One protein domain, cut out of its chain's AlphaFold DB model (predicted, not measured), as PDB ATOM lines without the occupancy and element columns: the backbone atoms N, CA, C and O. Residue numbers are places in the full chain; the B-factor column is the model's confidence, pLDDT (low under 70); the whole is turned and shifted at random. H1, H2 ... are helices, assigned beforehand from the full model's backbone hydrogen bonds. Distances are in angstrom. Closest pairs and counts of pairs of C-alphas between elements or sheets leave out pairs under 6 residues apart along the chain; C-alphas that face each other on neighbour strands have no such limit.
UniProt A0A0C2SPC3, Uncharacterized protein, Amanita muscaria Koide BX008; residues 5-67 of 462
ATOM      1  N   GLU A   5      28.396  11.017  90.999       90.81
ATOM      2  CA  GLU A   5      28.212  12.157  90.090       90.81
ATOM      3  C   GLU A   5      27.306  11.783  88.911       90.81
ATOM      4  O   GLU A   5      26.332  12.479  88.617       90.81
ATOM      5  N   GLU A   6      27.569  10.626  88.300       94.25
ATOM      6  CA  GLU A   6      26.768  10.071  87.207       94.25
ATOM      7  C   GLU A   6      25.325   9.788  87.654       94.25
ATOM      8  O   GLU A   6      24.383  10.151  86.947       94.25
ATOM      9  N   PHE A   7      25.134   9.240  88.863       94.38
ATOM     10  CA  PHE A   7      23.813   9.059  89.468       94.38
ATOM     11  C   PHE A   7      23.038  10.378  89.539       94.38
ATOM     12  O   PHE A   7      21.866  10.421  89.163       94.38
ATOM     13  N   PHE A   8      23.669  11.475  89.974       90.62
ATOM     14  CA  PHE A   8      22.994  12.773  90.065       90.62
ATOM     15  C   PHE A   8      22.653  13.366  88.699       90.62
ATOM     16  O   PHE A   8      21.572  13.943  88.551       90.62
ATOM     17  N   VAL A   9      23.524  13.214  87.699       92.69
ATOM     18  CA  VAL A   9      23.251  13.652  86.320       92.69
ATOM     19  C   VAL A   9      22.072  12.872  85.732       92.69
ATOM     20  O   VAL A   9      21.121  13.467  85.216       92.69
ATOM     21  N   MET A  10      22.077  11.546  85.873       95.56
ATOM     22  CA  MET A  10      21.013  10.672  85.368       95.56
ATOM     23  C   MET A  10      19.695  10.875  86.123       95.56
ATOM     24  O   MET A  10      18.624  10.881  85.522       95.56
ATOM     25  N   GLN A  11      19.752  11.131  87.430       93.44
ATOM     26  CA  GLN A  11      18.575  11.465  88.228       93.44
ATOM     27  C   GLN A  11      17.951  12.800  87.806       93.44
ATOM     28  O   GLN A  11      16.732  12.879  87.679       93.44
ATOM     29  N   LYS A  12      18.760  13.848  87.586       90.00
ATOM     30  CA  LYS A  12      18.265  15.160  87.125       90.00
ATOM     31  C   LYS A  12      17.610  15.076  85.749       90.00
ATOM     32  O   LYS A  12      16.639  15.776  85.498       90.00
ATOM     33  N   THR A  13      18.135  14.220  84.881       95.12
ATOM     34  CA  THR A  13      17.626  14.020  83.518       95.12
ATOM     35  C   THR A  13      16.503  12.982  83.432       95.12
ATOM     36  O   THR A  13      15.980  12.757  82.344       95.12
ATOM     37  N   GLY A  14      16.126  12.339  84.546       95.00
ATOM     38  CA  GLY A  14      15.104  11.288  84.577       95.00
ATOM     39  C   GLY A  14      15.530   9.962  83.931       95.00
ATOM     40  O   GLY A  14      14.697   9.085  83.729       95.00
ATOM     41  N   LYS A  15      16.820   9.778  83.624       96.69
ATOM     42  CA  LYS A  15      17.379   8.617  82.906       96.69
ATOM     43  C   LYS A  15      18.000   7.579  83.848       96.69
ATOM     44  O   LYS A  15      19.068   7.029  83.586       96.69
ATOM     45  N   LEU A  16      17.350   7.294  84.978       96.50
ATOM     46  CA  LEU A  16      17.859   6.306  85.941       96.50
ATOM     47  C   LEU A  16      17.798   4.864  85.418       96.50
ATOM     48  O   LEU A  16      18.601   4.033  85.833       96.50
ATOM     49  N   SER A  17      16.893   4.564  84.485       96.56
ATOM     50  CA  SER A  17      16.772   3.229  83.884       96.56
ATOM     51  C   SER A  17      18.046   2.784  83.161       96.56
ATOM     52  O   SER A  17      18.404   1.618  83.254       96.56
ATOM     53  N   SER A  18      18.770   3.698  82.504       96.44
ATOM     54  CA  SER A  18      20.056   3.396  81.856       96.44
ATOM     55  C   SER A  18      21.238   3.366  82.830       96.44
ATOM     56  O   SER A  18      22.279   2.794  82.524       96.44
ATOM     57  N   PHE A  19      21.093   3.984  84.003       96.75
ATOM     58  CA  PHE A  19      22.139   4.045  85.022       96.75
ATOM     59  C   PHE A  19      22.277   2.726  85.790       96.75
ATOM     60  O   PHE A  19      23.392   2.234  85.981       96.75
ATOM     61  N   TRP A  20      21.154   2.139  86.220       96.75
ATOM     62  CA  TRP A  20      21.181   0.969  87.102       96.75
ATOM     63  C   TRP A  20      21.884  -0.252  86.504       96.75
ATOM     64  O   TRP A  20      22.754  -0.780  87.196       96.75
ATOM     65  N   PRO A  21      21.624  -0.667  85.247       96.75
ATOM     66  CA  PRO A  21      22.300  -1.824  84.665       96.75
ATOM     67  C   PRO A  21      23.823  -1.663  84.633       96.75
ATOM     68  O   PRO A  21      24.549  -2.603  84.941       96.75
ATOM     69  N   LYS A  22      24.318  -0.452  84.338       96.19
ATOM     70  CA  LYS A  22      25.755  -0.148  84.297       96.19
ATOM     71  C   LYS A  22      26.404  -0.299  85.674       96.19
ATOM     72  O   LYS A  22      27.445  -0.938  85.803       96.19
ATOM     73  N   VAL A  23      25.794   0.276  86.709       96.38
ATOM     74  CA  VAL A  23      26.343   0.220  88.072       96.38
ATOM     75  C   VAL A  23      26.220  -1.173  88.676       96.38
ATOM     76  O   VAL A  23      27.154  -1.627  89.328       96.38
ATOM     77  N   GLN A  24      25.109  -1.868  88.428       95.19
ATOM     78  CA  GLN A  24      24.931  -3.259  88.837       95.19
ATOM     79  C   GLN A  24      25.990  -4.151  88.186       95.19
ATOM     80  O   GLN A  24      26.654  -4.899  88.891       95.19
ATOM     81  N   TYR A  25      26.216  -4.011  86.876       94.81
ATOM     82  CA  TYR A  25      27.251  -4.755  86.159       94.81
ATOM     83  C   TYR A  25      28.641  -4.564  86.783       94.81
ATOM     84  O   TYR A  25      29.292  -5.540  87.149       94.81
ATOM     85  N   HIS A  26      29.076  -3.315  86.982       94.50
ATOM     86  CA  HIS A  26      30.377  -3.038  87.599       94.50
ATOM     87  C   HIS A  26      30.469  -3.525  89.051       94.50
ATOM     88  O   HIS A  26      31.527  -3.988  89.472       94.50
ATOM     89  N   TRP A  27      29.376  -3.430  89.814       93.50
ATOM     90  CA  TRP A  27      29.322  -3.926  91.186       93.50
ATOM     91  C   TRP A  27      29.495  -5.445  91.231       93.50
ATOM     92  O   TRP A  27      30.383  -5.934  91.920       93.50
ATOM     93  N   PHE A  28      28.712  -6.195  90.454       92.38
ATOM     94  CA  PHE A  28      28.793  -7.658  90.435       92.38
ATOM     95  C   PHE A  28      30.086  -8.184  89.802       92.38
ATOM     96  O   PHE A  28      30.525  -9.276  90.143       92.38
ATOM     97  N   GLN A  29      30.749  -7.400  88.946       91.38
ATOM     98  CA  GLN A  29      32.090  -7.725  88.456       91.38
ATOM     99  C   GLN A  29      33.150  -7.675  89.574       91.38
ATOM    100  O   GLN A  29      34.105  -8.445  89.549       91.38
ATOM    101  N   GLN A  30      33.001  -6.763  90.541       92.19
ATOM    102  CA  GLN A  30      33.925  -6.614  91.674       92.19
ATOM    103  C   GLN A  30      33.552  -7.510  92.861       92.19
ATOM    104  O   GLN A  30      34.434  -7.977  93.580       92.19
ATOM    105  N   TRP A  31      32.255  -7.754  93.057       89.62
ATOM    106  CA  TRP A  31      31.697  -8.571  94.132       89.62
ATOM    107  C   TRP A  31      30.687  -9.570  93.552       89.62
ATOM    108  O   TRP A  31      29.480  -9.322  93.624       89.62
ATOM    109  N   PRO A  32      31.161 -10.673  92.945       88.25
ATOM    110  CA  PRO A  32      30.278 -11.708  92.421       88.25
ATOM    111  C   PRO A  32      29.473 -12.340  93.560       88.25
ATOM    112  O   PRO A  32      29.999 -12.570  94.652       88.25
ATOM    113  N   GLU A  33      28.187 -12.607  93.321       83.75
ATOM    114  CA  GLU A  33      27.351 -13.263  94.327       83.75
ATOM    115  C   GLU A  33      27.774 -14.737  94.496       83.75
ATOM    116  O   GLU A  33      28.106 -15.407  93.510       83.75
ATOM    117  N   PRO A  34      27.754 -15.262  95.734       77.50
ATOM    118  CA  PRO A  34      27.848 -16.693  96.013       77.50
ATOM    119  C   PRO A  34      26.957 -17.517  95.076       77.50
ATOM    120  O   PRO A  34      25.758 -17.262  94.986       77.50
ATOM    121  N   GLY A  35      27.531 -18.498  94.376       72.19
ATOM    122  CA  GLY A  35      26.790 -19.369  93.454       72.19
ATOM    123  C   GLY A  35      26.749 -18.916  91.988       72.19
ATOM    124  O   GLY A  35      26.213 -19.652  91.163       72.19
ATOM    125  N   MET A  36      27.335 -17.766  91.631       70.06
ATOM    126  CA  MET A  36      27.736 -17.487  90.243       70.06
ATOM    127  C   MET A  36      29.176 -17.946  90.000       70.06
ATOM    128  O   MET A  36      29.975 -17.957  90.939       70.06
ATOM    129  N   ASP A  37      29.501 -18.313  88.758       62.53
ATOM    130  CA  ASP A  37      30.801 -18.843  88.315       62.53
ATOM    131  C   ASP A  37      31.984 -17.977  88.812       62.53
ATOM    132  O   ASP A  37      32.384 -17.007  88.170       62.53
ATOM    133  N   GLY A  38      32.525 -18.296  89.997       67.19
ATOM    134  CA  GLY A  38      33.612 -17.548  90.650       67.19
ATOM    135  C   GLY A  38      33.400 -17.156  92.124       67.19
ATOM    136  O   GLY A  38      34.350 -16.703  92.762       67.19
ATOM    137  N   GLY A  39      32.209 -17.338  92.704       61.94
ATOM    138  CA  GLY A  39      31.941 -17.042  94.120       61.94
ATOM    139  C   GLY A  39      32.372 -18.173  95.067       61.94
ATOM    140  O   GLY A  39      31.707 -19.199  95.143       61.94
ATOM    141  N   SER A  40      33.456 -17.986  95.828       56.16
ATOM    142  CA  SER A  40      34.011 -18.963  96.797       56.16
ATOM    143  C   SER A  40      33.208 -19.075  98.110       56.16
ATOM    144  O   SER A  40      33.746 -18.888  99.197       56.16
ATOM    145  N   SER A  41      31.906 -19.358  98.041       65.00
ATOM    146  CA  SER A  41      31.072 -19.555  99.236       65.00
ATOM    147  C   SER A  41      30.336 -20.889  99.174       65.00
ATOM    148  O   SER A  41      29.581 -21.143  98.240       65.00
ATOM    149  N   ASN A  42      30.556 -21.720 100.195       61.66
ATOM    150  CA  ASN A  42      30.035 -23.085 100.309       61.66
ATOM    151  C   ASN A  42      28.606 -23.168 100.883       61.66
ATOM    152  O   ASN A  42      28.108 -24.274 101.080       61.66
ATOM    153  N   GLU A  43      27.937 -22.045 101.166       65.06
ATOM    154  CA  GLU A  43      26.520 -22.053 101.557       65.06
ATOM    155  C   GLU A  43      25.616 -21.877 100.323       65.06
ATOM    156  O   GLU A  43      25.618 -20.797  99.725       65.06
ATOM    157  N   PRO A  44      24.831 -22.901  99.930       60.62
ATOM    158  CA  PRO A  44      23.829 -22.762  98.884       60.62
ATOM    159  C   PRO A  44      22.686 -21.881  99.396       60.62
ATOM    160  O   PRO A  44      21.835 -22.312 100.176       60.62
ATOM    161  N   THR A  45      22.648 -20.626  98.960       60.09
ATOM    162  CA  THR A  45      21.459 -19.784  99.102       60.09
ATOM    163  C   THR A  45      20.323 -20.399  98.287       60.09
ATOM    164  O   THR A  45      20.462 -20.652  97.093       60.09
ATOM    165  N   ALA A  46      19.182 -20.647  98.937       67.25
ATOM    166  CA  ALA A  46      18.069 -21.424  98.382       67.25
ATOM    167  C   ALA A  46      17.406 -20.821  97.122       67.25
ATOM    168  O   ALA A  46      16.615 -21.505  96.477       67.25
ATOM    169  N   ASN A  47      17.729 -19.578  96.733       85.38
ATOM    170  CA  ASN A  47      17.293 -18.993  95.467       85.38
ATOM    171  C   ASN A  47      18.246 -17.864  94.996       85.38
ATOM    172  O   ASN A  47      18.216 -16.764  95.557       85.38
ATOM    173  N   PRO A  48      19.080 -18.073  93.957       83.38
ATOM    174  CA  PRO A  48      20.036 -17.061  93.488       83.38
ATOM    175  C   PRO A  48      19.356 -15.793  92.938       83.38
ATOM    176  O   PRO A  48      19.941 -14.709  92.963       83.38
ATOM    177  N   VAL A  49      18.103 -15.894  92.482       85.44
ATOM    178  CA  VAL A  49      17.347 -14.755  91.932       85.44
ATOM    179  C   VAL A  49      16.935 -13.773  93.033       85.44
ATOM    180  O   VAL A  49      17.028 -12.556  92.849       85.44
ATOM    181  N   GLU A  50      16.533 -14.285  94.197       85.62
ATOM    182  CA  GLU A  50      16.129 -13.462  95.343       85.62
ATOM    183  C   GLU A  50      17.314 -12.662  95.896       85.62
ATOM    184  O   GLU A  50      17.189 -11.456  96.129       85.62
ATOM    185  N   GLY A  51      18.493 -13.288  95.988       84.56
ATOM    186  CA  GLY A  51      19.725 -12.615  96.413       84.56
ATOM    187  C   GLY A  51      20.096 -11.429  95.515       84.56
ATOM    188  O   GLY A  51      20.408 -10.341  96.007       84.56
ATOM    189  N   LEU A  52      19.966 -11.585  94.192       89.94
ATOM    190  CA  LEU A  52      20.193 -10.494  93.237       89.94
ATOM    191  C   LEU A  52      19.205  -9.339  93.432       89.94
ATOM    192  O   LEU A  52      19.589  -8.170  93.348       89.94
ATOM    193  N   HIS A  53      17.931  -9.639  93.688       92.31
ATOM    194  CA  HIS A  53      16.912  -8.617  93.931       92.31
ATOM    195  C   HIS A  53      17.178  -7.837  95.222       92.31
ATOM    196  O   HIS A  53      17.124  -6.601  95.215       92.31
ATOM    197  N   GLU A  54      17.533  -8.523  96.310       90.50
ATOM    198  CA  GLU A  54      17.904  -7.872  97.566       90.50
ATOM    199  C   GLU A  54      19.142  -6.994  97.410       90.50
ATOM    200  O   GLU A  54      19.147  -5.844  97.867       90.50
ATOM    201  N   ARG A  55      20.173  -7.484  96.712       91.75
ATOM    202  CA  ARG A  55      21.387  -6.705  96.471       91.75
ATOM    203  C   ARG A  55      21.109  -5.473  95.629       91.75
ATOM    204  O   ARG A  55      21.553  -4.379  95.979       91.75
ATOM    205  N   ASN A  56      20.330  -5.617  94.561       95.38
ATOM    206  CA  ASN A  56      19.927  -4.496  93.720       95.38
ATOM    207  C   ASN A  56      19.177  -3.432  94.528       95.38
ATOM    208  O   ASN A  56      19.458  -2.241  94.389       95.38
ATOM    209  N   LYS A  57      18.282  -3.852  95.429       95.56
ATOM    210  CA  LYS A  57      17.575  -2.951  96.345       95.56
ATOM    211  C   LYS A  57      18.529  -2.257  97.320       95.56
ATOM    212  O   LYS A  57      18.406  -1.055  97.538       95.56
ATOM    213  N   GLN A  58      19.495  -2.978  97.890       93.62
ATOM    214  CA  GLN A  58      20.515  -2.397  98.770       93.62
ATOM    215  C   GLN A  58      21.374  -1.363  98.039       93.62
ATOM    216  O   GLN A  58      21.613  -0.284  98.578       93.62
ATOM    217  N   LEU A  59      21.791  -1.664  96.808       95.25
ATOM    218  CA  LEU A  59      22.581  -0.764  95.976       95.25
ATOM    219  C   LEU A  59      21.792   0.509  95.659       95.25
ATOM    220  O   LEU A  59      22.288   1.613  95.872       95.25
ATOM    221  N   GLN A  60      20.527   0.376  95.258       95.50
ATOM    222  CA  GLN A  60      19.641   1.521  95.051       95.50
ATOM    223  C   GLN A  60      19.483   2.352  96.330       95.50
ATOM    224  O   GLN A  60      19.703   3.564  96.307       95.50
ATOM    225  N   ASN A  61      19.171   1.709  97.459       94.31
ATOM    226  CA  ASN A  61      19.052   2.374  98.757       94.31
ATOM    227  C   ASN A  61      20.343   3.095  99.147       94.31
ATOM    228  O   ASN A  61      20.286   4.198  99.681       94.31
ATOM    229  N   TRP A  62      21.506   2.514  98.857       93.81
ATOM    230  CA  TRP A  62      22.792   3.149  99.109       93.81
ATOM    231  C   TRP A  62      22.933   4.448  98.312       93.81
ATOM    232  O   TRP A  62      23.266   5.469  98.907       93.81
ATOM    233  N   PHE A  63      22.614   4.464  97.015       93.62
ATOM    234  CA  PHE A  63      22.657   5.690  96.203       93.62
ATOM    235  C   PHE A  63      21.622   6.734  96.649       93.62
ATOM    236  O   PHE A  63      21.915   7.930  96.651       93.62
ATOM    237  N   TYR A  64      20.433   6.308  97.085       91.69
ATOM    238  CA  TYR A  64      19.422   7.221  97.626       91.69
ATOM    239  C   TYR A  64      19.804   7.796  98.999       91.69
ATOM    240  O   TYR A  64      19.581   8.983  99.235       91.69
ATOM    241  N   ASN A  65      20.427   7.003  99.875       88.69
ATOM    242  CA  ASN A  65      20.860   7.423 101.213       88.69
ATOM    243  C   ASN A  65      22.169   8.223 101.195       88.69
ATOM    244  O   ASN A  65      22.377   9.083 102.049       88.69
ATOM    245  N   ASN A  66      23.032   7.970 100.207       85.31
ATOM    246  CA  ASN A  66      24.236   8.755  99.924       85.31
ATOM    247  C   ASN A  66      23.978   9.849  98.887       85.31
ATOM    248  O   ASN A  66      24.921  10.447  98.362       85.31
ATOM    249  N   ARG A  67      22.703  10.157  98.607       78.00
ATOM    250  CA  ARG A  67      22.353  11.405  97.947       78.00
ATOM    251  C   ARG A  67      22.948  12.507  98.792       78.00
ATOM    252  O   ARG A  67      22.735  12.533 100.000       78.00
TER     253      ARG A  67
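Overview. This is residues 5 to 67 of the 462 residues of an uncharacterized protein of Amanita muscaria Koide BX008 (UniProt A0A0C2SPC3). H2 and H3 cross near their middles as a loose X; short H1 folds back beside the first residues of H2, and a long loop, residues 31 to 47, makes the opposite end of the rod. The 63 printed residues hold three named helices, in the order H1, H2, H3, and no named strand: all helix. The whole is loose, radius of gyration of the C-alphas 13.6 A, spanning 42 by 18 by 17 A.

Arrangement. H1, residues 5 to 12, and H2, residues 16 to 30, form a hairpin, opposite ways at a shallow tilt of 24 degrees. H2 touches H1 with residues 16 to 19 alone; the closest C-alphas, of Met 10 and Leu 16, are 5.4 A apart. H3, residues 48 to 65, is close to H2 but not clearly touching, at a steep tilt of 65 degrees; their closest C-alphas, of Gln 24 and Asn 56, are 7.1 A apart. Every O i to N i+4 pair is within hydrogen-bond range in H1 and H3, 9 of 11 in H2.

Along the chain. H1 begins at C-alpha 5 (28.212, 12.157, 90.090) and measures 10.8 A, H2 21.4 A. H3 measures 25.7 A, ending at C-alpha 65 (20.860, 7.423, 101.213).

Size, cuts and confidence. The printed part has no cut. The link H2 to H3 is long; within it residues 37 to 46 have pLDDT under 70.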